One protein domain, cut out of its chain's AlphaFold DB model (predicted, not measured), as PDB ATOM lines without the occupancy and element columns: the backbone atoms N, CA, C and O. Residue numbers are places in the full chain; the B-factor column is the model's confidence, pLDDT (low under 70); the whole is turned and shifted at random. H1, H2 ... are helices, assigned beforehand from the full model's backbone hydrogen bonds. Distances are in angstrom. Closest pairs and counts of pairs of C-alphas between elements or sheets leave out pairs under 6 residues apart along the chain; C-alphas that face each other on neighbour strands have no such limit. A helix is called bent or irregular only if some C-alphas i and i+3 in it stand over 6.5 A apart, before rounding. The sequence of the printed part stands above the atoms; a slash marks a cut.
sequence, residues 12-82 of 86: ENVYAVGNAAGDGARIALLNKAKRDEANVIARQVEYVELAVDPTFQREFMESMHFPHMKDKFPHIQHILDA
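Overview. This is residues 12 to 82 of the 86 residues of the protein "RACo_C_ter domain-containing protein" of Deltaproteobacteria bacterium RBG_16_47_11 (UniProt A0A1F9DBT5). The printed part is an open, horseshoe-like curve of chain: H1 and H2 make a V-shaped corner at one end, residues 43 to 55 stretch away from it, and H3 and H4 follow at the other end. The 71 printed residues hold four named helices, H1, H2, H3 and H4 in that order, and no named strand; the class is all helix. The whole is extended, with a radius of gyration of the C-alphas of 19.0 A, and only just flat, spanning 51 by 34 by 16 A.

Along the chain. Find C-alpha 20 at (337.784, 293.037, 378.455); from there H1, residues 20 to 30, runs 15.5 A. H2, residues 32 to 42, runs 15.2 A to C-alpha 42 at (327.218, 295.325, 368.226). Further on, H3 covers residues 56 to 63, 10.3 A. H4, residues 74 to 80, spans 9.3 A and ends at C-alpha 80, (328.106, 273.983, 401.587); it is irregular, with C-alphas 75 and 78 7.7 A apart.

Arrangement. Look first at H1 and H2, which touch only at the corner by their tight link; their closest C-alphas, those of Ala 28 and Arg 35, are 4.5 A apart. They run opposite ways at a steep tilt of 42 degrees. H3 touches no helix, and neither does H4. In H1, H2 and H3 each O i to N i+4 pair is within hydrogen-bond range; in H4 1 of 3 is, beside 3 of 4 O i to N i+3 pairs.

Size, cuts and confidence. The C-alphas farthest apart, those of Lys 32 and Ala 82, are 52.0 A from each other. Residues 12 to 23, of which 20 to 23 belong to H1, stand free. The link from H2 to H3 is long, 13 residues, and that from H3 to H4 short, 10 residues. The printed part has no cut; its mean pLDDT is 95.2, and no printed residue is under 70.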
ATOM      1  N   GLU A  12     336.187 274.834 385.924       91.38
ATOM      2  CA  GLU A  12     337.041 274.914 384.744       91.38
ATOM      3  C   GLU A  12     336.440 275.812 383.650       91.38
ATOM      4  O   GLU A  12     337.176 276.361 382.830       91.38
ATOM      5  N   ASN A  13     335.118 276.019 383.663       89.25
ATOM      6  CA  ASN A  13     334.419 276.894 382.720       89.25
ATOM      7  C   ASN A  13     334.417 278.370 383.153       89.25
ATOM      8  O   ASN A  13     333.962 279.230 382.396       89.25
ATOM      9  N   VAL A  14     334.926 278.690 384.349       90.94
ATOM     10  CA  VAL A  14     334.919 280.049 384.903       90.94
ATOM     11  C   VAL A  14     336.344 280.582 385.001       90.94
ATOM     12  O   VAL A  14     337.159 280.108 385.789       90.94
ATOM     13  N   TYR A  15     336.642 281.631 384.238       92.06
ATOM     14  CA  TYR A  15     337.947 282.285 384.257       92.06
ATOM     15  C   TYR A  15     337.815 283.807 384.231       92.06
ATOM     16  O   TYR A  15     336.871 284.377 383.682       92.06
ATOM     17  N   ALA A  16     338.784 284.485 384.846       93.12
ATOM     18  CA  ALA A  16     338.828 285.938 384.876       93.12
ATOM     19  C   ALA A  16     339.460 286.480 383.587       93.12
ATOM     20  O   ALA A  16     340.632 286.236 383.312       93.12
ATOM     21  N   VAL A  17     338.693 287.262 382.825       93.69
ATOM     22  CA  VAL A  17     339.169 287.944 381.604       93.69
ATOM     23  C   VAL A  17     339.789 289.319 381.868       93.69
ATOM     24  O   VAL A  17     340.338 289.932 380.961       93.69
ATOM     25  N   GLY A  18     339.708 289.832 383.099       94.88
ATOM     26  CA  GLY A  18     340.178 291.178 383.430       94.88
ATOM     27  C   GLY A  18     339.353 292.274 382.743       94.88
ATOM     28  O   GLY A  18     338.132 292.170 382.629       94.88
ATOM     29  N   ASN A  19     340.008 293.352 382.302       97.00
ATOM     30  CA  ASN A  19     339.340 294.477 381.644       97.00
ATOM     31  C   ASN A  19     339.130 294.211 380.143       97.00
ATOM     32  O   ASN A  19     339.809 294.791 379.291       97.00
ATOM     33  N   ALA A  20     338.136 293.379 379.831       96.31
ATOM     34  CA  ALA A  20     337.784 293.037 378.455       96.31
ATOM     35  C   ALA A  20     337.459 294.270 377.584       96.31
ATOM     36  O   ALA A  20     337.780 294.284 376.397       96.31
ATOM     37  N   ALA A  21     336.879 295.331 378.161       96.38
ATOM     38  CA  ALA A  21     336.589 296.568 377.434       96.38
ATOM     39  C   ALA A  21     337.875 297.293 376.993       96.38
ATOM     40  O   ALA A  21     337.987 297.726 375.845       96.38
ATOM     41  N   GLY A  22     338.864 297.389 377.887       97.75
ATOM     42  CA  GLY A  22     340.171 297.980 377.586       97.75
ATOM     43  C   GLY A  22     340.961 297.167 376.560       97.75
ATOM     44  O   GLY A  22     341.515 297.732 375.613       97.75
ATOM     45  N   ASP A  23     340.962 295.840 376.698       97.12
ATOM     46  CA  ASP A  23     341.602 294.951 375.727       97.12
ATOM     47  C   ASP A  23     340.937 295.038 374.352       97.12
ATOM     48  O   ASP A  23     341.626 295.205 373.341       97.12
ATOM     49  N   GLY A  24     339.602 295.030 374.305       97.31
ATOM     50  CA  GLY A  24     338.830 295.215 373.078       97.31
ATOM     51  C   GLY A  24     339.128 296.549 372.391       97.31
ATOM     52  O   GLY A  24     339.357 296.580 371.181       97.31
ATOM     53  N   ALA A  25     339.223 297.643 373.155       97.88
ATOM     54  CA  ALA A  25     339.582 298.957 372.623       97.88
ATOM     55  C   ALA A  25     340.990 298.966 372.005       97.88
ATOM     56  O   ALA A  25     341.176 299.482 370.898       97.88
ATOM     57  N   ARG A  26     341.977 298.344 372.667       98.12
ATOM     58  CA  ARG A  26     343.344 298.215 372.130       98.12
ATOM     59  C   ARG A  26     343.363 297.402 370.834       98.12
ATOM     60  O   ARG A  26     344.016 297.802 369.870       98.12
ATOM     61  N   ILE A  27     342.632 296.286 370.793       98.00
ATOM     62  CA  ILE A  27     342.517 295.423 369.608       98.00
ATOM     63  C   ILE A  27     341.874 296.189 368.446       98.00
ATOM     64  O   ILE A  27     342.426 296.215 367.346       98.00
ATOM     65  N   ALA A  28     340.748 296.864 368.684       98.12
ATOM     66  CA  ALA A  28     340.047 297.640 367.664       98.12
ATOM     67  C   ALA A  28     340.860 298.851 367.171       98.12
ATOM     68  O   ALA A  28     340.718 299.265 366.015       98.12
ATOM     69  N   LEU A  29     341.724 299.432 368.013       98.06
ATOM     70  CA  LEU A  29     342.624 300.519 367.621       98.06
ATOM     71  C   LEU A  29     343.671 300.042 366.605       98.06
ATOM     72  O   LEU A  29     343.881 300.713 365.594       98.06
ATOM     73  N   LEU A  30     344.285 298.883 366.855       98.38
ATOM     74  CA  LEU A  30     345.401 298.354 366.065       98.38
ATOM     75  C   LEU A  30     344.966 297.477 364.879       98.38
ATOM     76  O   LEU A  30     345.773 297.224 363.986       98.38
ATOM     77  N   ASN A  31     343.712 297.018 364.837       98.44
ATOM     78  CA  ASN A  31     343.215 296.115 363.802       98.44
ATOM     79  C   ASN A  31     341.849 296.563 363.249       98.44
ATOM     80  O   ASN A  31     340.823 296.479 363.923       98.44
ATOM     81  N   LYS A  32     341.837 296.992 361.979       98.12
ATOM     82  CA  LYS A  32     340.620 297.436 361.276       98.12
ATOM     83  C   LYS A  32     339.598 296.311 361.092       98.12
ATOM     84  O   LYS A  32     338.429 296.531 361.367       98.12
ATOM     85  N   ALA A  33     340.033 295.102 360.730       98.44
ATOM     86  CA  ALA A  33     339.125 293.967 360.564       98.44
ATOM     87  C   ALA A  33     338.423 293.603 361.883       98.44
ATOM     88  O   ALA A  33     337.222 293.354 361.891       98.44
ATOM     89  N   LYS A  34     339.139 293.655 363.016       98.19
ATOM     90  CA  LYS A  34     338.532 293.449 364.343       98.19
ATOM     91  C   LYS A  34     337.579 294.568 364.751       98.19
ATOM     92  O   LYS A  34     336.587 294.307 365.423       98.19
ATOM     93  N   ARG A  35     337.845 295.805 364.329       98.25
ATOM     94  CA  ARG A  35     336.908 296.920 364.510       98.25
ATOM     95  C   ARG A  35     335.618 296.706 363.716       98.25
ATOM     96  O   ARG A  35     334.538 296.939 364.250       98.25
ATOM     97  N   ASP A  36     335.728 296.244 362.475       98.38
ATOM     98  CA  ASP A  36     334.567 295.949 361.634       98.38
ATOM     99  C   ASP A  36     333.763 294.759 362.183       98.38
ATOM    100  O   ASP A  36     332.538 294.829 362.255       98.38
ATOM    101  N   GLU A  37     334.439 293.714 362.671       98.00
ATOM    102  CA  GLU A  37     333.819 292.584 363.382       98.00
ATOM    103  C   GLU A  37     333.034 293.052 364.617       98.00
ATOM    104  O   GLU A  37     331.863 292.706 364.772       98.00
ATOM    105  N   ALA A  38     333.631 293.909 365.455       97.38
ATOM    106  CA  ALA A  38     332.955 294.472 366.623       97.38
ATOM    107  C   ALA A  38     331.701 295.279 366.241       97.38
ATOM    108  O   ALA A  38     330.678 295.175 366.913       97.38
ATOM    109  N   ASN A  39     331.745 296.035 365.136       97.38
ATOM    110  CA  ASN A  39     330.583 296.769 364.626       97.38
ATOM    111  C   ASN A  39     329.448 295.840 364.171       97.38
ATOM    112  O   ASN A  39     328.277 296.178 364.351       97.38
ATOM    113  N   VAL A  40     329.771 294.692 363.568       98.00
ATOM    114  CA  VAL A  40     328.766 293.690 363.184       98.00
ATOM    115  C   VAL A  40     328.132 293.075 364.428       98.00
ATOM    116  O   VAL A  40     326.908 293.058 364.525       98.00
ATOM    117  N   ILE A  41     328.948 292.644 365.395       96.88
ATOM    118  CA  ILE A  41     328.469 292.044 366.649       96.88
ATOM    119  C   ILE A  41     327.584 293.031 367.415       96.88
ATOM    120  O   ILE A  41     326.497 292.666 367.846       96.88
ATOM    121  N   ALA A  42     327.988 294.300 367.522       96.38
ATOM    122  CA  ALA A  42     327.218 295.325 368.226       96.38
ATOM    123  C   ALA A  42     325.792 295.507 367.672       96.38
ATOM    124  O   ALA A  42     324.884 295.845 368.422       96.38
ATOM    125  N   ARG A  43     325.575 295.255 366.373       97.00
ATOM    126  CA  ARG A  43     324.247 295.321 365.736       97.00
ATOM    127  C   ARG A  43     323.391 294.074 365.965       97.00
ATOM    128  O   ARG A  43     322.211 294.103 365.638       97.00
ATOM    129  N   GLN A  44     323.981 292.990 366.463       97.06
ATOM    130  CA  GLN A  44     323.294 291.732 366.771       97.06
ATOM    131  C   GLN A  44     322.899 291.628 368.248       97.06
ATOM    132  O   GLN A  44     322.135 290.739 368.606       97.06
ATOM    133  N   VAL A  45     323.421 292.510 369.107       95.31
ATOM    134  CA  VAL A  45     323.082 292.530 370.531       95.31
ATOM    135  C   VAL A  45     321.661 293.056 370.705       95.31
ATOM    136  O   VAL A  45     321.352 294.183 370.317       95.31
ATOM    137  N   GLU A  46     320.810 292.246 371.323       95.12
ATOM    138  CA  GLU A  46     319.468 292.637 371.739       95.12
ATOM    139  C   GLU A  46     319.506 293.213 373.157       95.12
ATOM    140  O   GLU A  46     320.124 292.647 374.061       95.12
ATOM    141  N   TYR A  47     318.849 294.354 373.352       93.12
ATOM    142  CA  TYR A  47     318.682 294.942 374.675       93.12
ATOM    143  C   TYR A  47     317.432 294.373 375.344       93.12
ATOM    144  O   TYR A  47     316.336 294.469 374.796       93.12
ATOM    145  N   VAL A  48     317.598 293.841 376.554       91.06
ATOM    146  CA  VAL A  48     316.498 293.354 377.391       91.06
ATOM    147  C   VAL A  48     316.256 294.352 378.523       91.06
ATOM    148  O   VAL A  48     317.137 294.598 379.347       91.06
ATOM    149  N   GLU A  49     315.056 294.934 378.571       93.75
ATOM    150  CA  GLU A  49     314.669 295.892 379.607       93.75
ATOM    151  C   GLU A  49     314.144 295.178 380.861       93.75
ATOM    152  O   GLU A  49     312.981 294.793 380.949       93.75
ATOM    153  N   LEU A  50     314.998 295.039 381.876       93.00
ATOM    154  CA  LEU A  50     314.653 294.322 383.111       93.00
ATOM    155  C   LEU A  50     313.561 295.008 383.949       93.00
ATOM    156  O   LEU A  50     312.856 294.342 384.700       93.00
ATOM    157  N   ALA A  51     313.402 296.331 383.839       90.50
ATOM    158  CA  ALA A  51     312.438 297.086 384.647       90.50
ATOM    159  C   ALA A  51     310.973 296.761 384.309       90.50
ATOM    160  O   ALA A  51     310.100 296.915 385.163       90.50
ATOM    161  N   VAL A  52     310.710 296.318 383.077       92.19
ATOM    162  CA  VAL A  52     309.370 295.941 382.603       92.19
ATOM    163  C   VAL A  52     309.145 294.430 382.620       92.19
ATOM    164  O   VAL A  52     308.027 293.983 382.369       92.19
ATOM    165  N   ASP A  53     310.180 293.642 382.924       93.50
ATOM    166  CA  ASP A  53     310.067 292.193 383.010       93.50
ATOM    167  C   ASP A  53     309.295 291.805 384.288       93.50
ATOM    168  O   ASP A  53     309.772 292.040 385.406       93.50
ATOM    169  N   PRO A  54     308.105 291.185 384.165       93.44
ATOM    170  CA  PRO A  54     307.277 290.832 385.316       93.44
ATOM    171  C   PRO A  54     307.913 289.764 386.217       93.44
ATOM    172  O   PRO A  54     307.480 289.584 387.355       93.44
ATOM    173  N   THR A  55     308.917 289.032 385.728       94.81
ATOM    174  CA  THR A  55     309.611 287.985 386.484       94.81
ATOM    175  C   THR A  55     310.797 288.519 387.277       94.81
ATOM    176  O   THR A  55     311.119 287.946 388.318       94.81
ATOM    177  N   PHE A  56     311.382 289.655 386.880       94.38
ATOM    178  CA  PHE A  56     312.637 290.157 387.446       94.38
ATOM    179  C   PHE A  56     312.603 290.316 388.972       94.38
ATOM    180  O   PHE A  56     313.526 289.890 389.657       94.38
ATOM    181  N   GLN A  57     311.524 290.880 389.526       93.88
ATOM    182  CA  GLN A  57     311.393 291.070 390.979       93.88
ATOM    183  C   GLN A  57     311.433 289.745 391.746       93.88
ATOM    184  O   GLN A  57     312.042 289.659 392.813       93.88
ATOM    185  N   ARG A  58     310.796 288.708 391.195       94.62
ATOM    186  CA  ARG A  58     310.815 287.373 391.785       94.62
ATOM    187  C   ARG A  58     312.216 286.776 391.690       94.62
ATOM    188  O   ARG A  58     312.745 286.381 392.720       94.62
ATOM    189  N   GLU A  59     312.824 286.761 390.506       94.31
ATOM    190  CA  GLU A  59     314.169 286.192 390.314       94.31
ATOM    191  C   GLU A  59     315.212 286.889 391.207       94.31
ATOM    192  O   GLU A  59     316.020 286.235 391.865       94.31
ATOM    193  N   PHE A  60     315.135 288.218 391.329       94.06
ATOM    194  CA  PHE A  60     316.005 289.002 392.204       94.06
ATOM    195  C   PHE A  60     315.843 288.626 393.683       94.06
ATOM    196  O   PHE A  60     316.836 288.380 394.365       94.06
ATOM    197  N   MET A  61     314.605 288.543 394.181       95.12
ATOM    198  CA  MET A  61     314.320 288.123 395.558       95.12
ATOM    199  C   MET A  61     314.839 286.702 395.837       95.12
ATOM    200  O   MET A  61     315.401 286.442 396.902       95.12
ATOM    201  N   GLU A  62     314.671 285.780 394.890       95.50
ATOM    202  CA  GLU A  62     315.158 284.401 395.018       95.50
ATOM    203  C   GLU A  62     316.697 284.340 395.025       95.50
ATOM    204  O   GLU A  62     317.279 283.568 395.794       95.50
ATOM    205  N   SER A  63     317.347 285.243 394.286       95.00
ATOM    206  CA  SER A  63     318.807 285.403 394.228       95.00
ATOM    207  C   SER A  63     319.434 286.102 395.438       95.00
ATOM    208  O   SER A  63     320.654 286.113 395.569       95.00
ATOM    209  N   MET A  64     318.640 286.671 396.353       94.62
ATOM    210  CA  MET A  64     319.163 287.292 397.581       94.62
ATOM    211  C   MET A  64     319.603 286.279 398.650       94.62
ATOM    212  O   MET A  64     320.297 286.652 399.596       94.62
ATOM    213  N   HIS A  65     319.193 285.014 398.535       93.69
ATOM    214  CA  HIS A  65     319.636 283.953 399.440       93.69
ATOM    215  C   HIS A  65     320.996 283.410 399.002       93.69
ATOM    216  O   HIS A  65     321.274 283.324 397.813       93.69
ATOM    217  N   PHE A  66     321.819 282.970 399.955       92.94
ATOM    218  CA  PHE A  66     323.101 282.337 399.648       92.94
ATOM    219  C   PHE A  66     323.004 280.804 399.715       92.94
ATOM    220  O   PHE A  66     322.596 280.282 400.755       92.94
ATOM    221  N   PRO A  67     323.413 280.066 398.665       93.75
ATOM    222  CA  PRO A  67     323.813 280.558 397.339       93.75
ATOM    223  C   PRO A  67     322.622 280.962 396.445       93.75
ATOM    224  O   PRO A  67     322.800 281.756 395.538       93.75
ATOM    225  N   HIS A  68     321.422 280.430 396.677       96.00
ATOM    226  CA  HIS A  68     320.170 280.861 396.042       96.00
ATOM    227  C   HIS A  68     318.994 280.270 396.834       96.00
ATOM    228  O   HIS A  68     319.177 279.303 397.577       96.00
ATOM    229  N   MET A  69     317.778 280.807 396.685       95.19
ATOM    230  CA  MET A  69     316.613 280.307 397.431       95.19
ATOM    231  C   MET A  69     316.120 278.940 396.925       95.19
ATOM    232  O   MET A  69     315.609 278.141 397.707       95.19
ATOM    233  N   LYS A  70     316.233 278.684 395.615       93.81
ATOM    234  CA  LYS A  70     315.703 277.475 394.949       93.81
ATOM    235  C   LYS A  70     316.755 276.655 394.207       93.81
ATOM    236  O   LYS A  70     316.777 275.433 394.338       93.81
ATOM    237  N   ASP A  71     317.569 277.322 393.398       94.75
ATOM    238  CA  ASP A  71     318.623 276.695 392.604       94.75
ATOM    239  C   ASP A  71     319.582 275.837 393.427       94.75
ATOM    240  O   ASP A  71     319.931 276.137 394.571       94.75
ATOM    241  N   LYS A  72     320.005 274.734 392.809       94.69
ATOM    242  CA  LYS A  72     320.921 273.766 393.404       94.69
ATOM    243  C   LYS A  72     322.348 274.067 392.980       94.69
ATOM    244  O   LYS A  72     322.582 274.485 391.852       94.69
ATOM    245  N   PHE A  73     323.286 273.752 393.869       95.69
ATOM    246  CA  PHE A  73     324.715 273.967 393.658       95.69
ATOM    247  C   PHE A  73     325.533 272.682 393.874       95.69
ATOM    248  O   PHE A  73     326.363 272.622 394.788       95.69
ATOM    249  N   PRO A  74     325.278 271.611 393.093       95.81
ATOM    250  CA  PRO A  74     325.936 270.320 393.283       95.81
ATOM    251  C   PRO A  74     327.468 270.390 393.207       95.81
ATOM    252  O   PRO A  74     328.122 269.698 393.989       95.81
ATOM    253  N   HIS A  75     328.057 271.243 392.355       94.75
ATOM    254  CA  HIS A  75     329.520 271.318 392.207       94.75
ATOM    255  C   HIS A  75     330.221 271.804 393.481       94.75
ATOM    256  O   HIS A  75     331.375 271.455 393.727       94.75
ATOM    257  N   ILE A  76     329.524 272.566 394.327       93.88
ATOM    258  CA  ILE A  76     330.048 273.065 395.605       93.88
ATOM    259  C   ILE A  76     329.315 272.492 396.818       93.88
ATOM    260  O   ILE A  76     329.529 272.977 397.927       93.88
ATOM    261  N   GLN A  77     328.483 271.458 396.655       94.50
ATOM    262  CA  GLN A  77     327.713 270.887 397.767       94.50
ATOM    263  C   GLN A  77     328.627 270.441 398.915       94.50
ATOM    264  O   GLN A  77     328.356 270.732 400.074       94.50
ATOM    265  N   HIS A  78     329.774 269.849 398.575       93.69
ATOM    266  CA  HIS A  78     330.807 269.457 399.534       93.69
ATOM    267  C   HIS A  78     331.360 270.636 400.362       93.69
ATOM    268  O   HIS A  78     331.801 270.436 401.490       93.69
ATOM    269  N   ILE A  79     331.333 271.860 399.819       93.81
ATOM    270  CA  ILE A  79     331.700 273.088 400.535       93.81
ATOM    271  C   ILE A  79     330.533 273.549 401.409       93.81
ATOM    272  O   ILE A  79     330.745 273.893 402.568       93.81
ATOM    273  N   LEU A  80     329.309 273.547 400.870       92.44
ATOM    274  CA  LEU A  80     328.106 273.983 401.587       92.44
ATOM    275  C   LEU A  80     327.842 273.135 402.836       92.44
ATOM    276  O   LEU A  80     327.522 273.681 403.890       92.44
ATOM    277  N   ASP A  81     328.041 271.820 402.741       93.94
ATOM    278  CA  ASP A  81     327.857 270.882 403.853       93.94
ATOM    279  C   ASP A  81     328.870 271.098 404.989       93.94
ATOM    280  O   ASP A  81     328.606 270.732 406.135       93.94
ATOM    281  N   ALA A  82     330.018 271.712 404.688       93.06
ATOM    282  CA  ALA A  82     331.059 272.026 405.662       93.06
ATOM    283  C   ALA A  82     330.824 273.359 406.402       93.06
ATOM    284  O   ALA A  82     331.540 273.651 407.363       93.06
TER     285      ALA A  82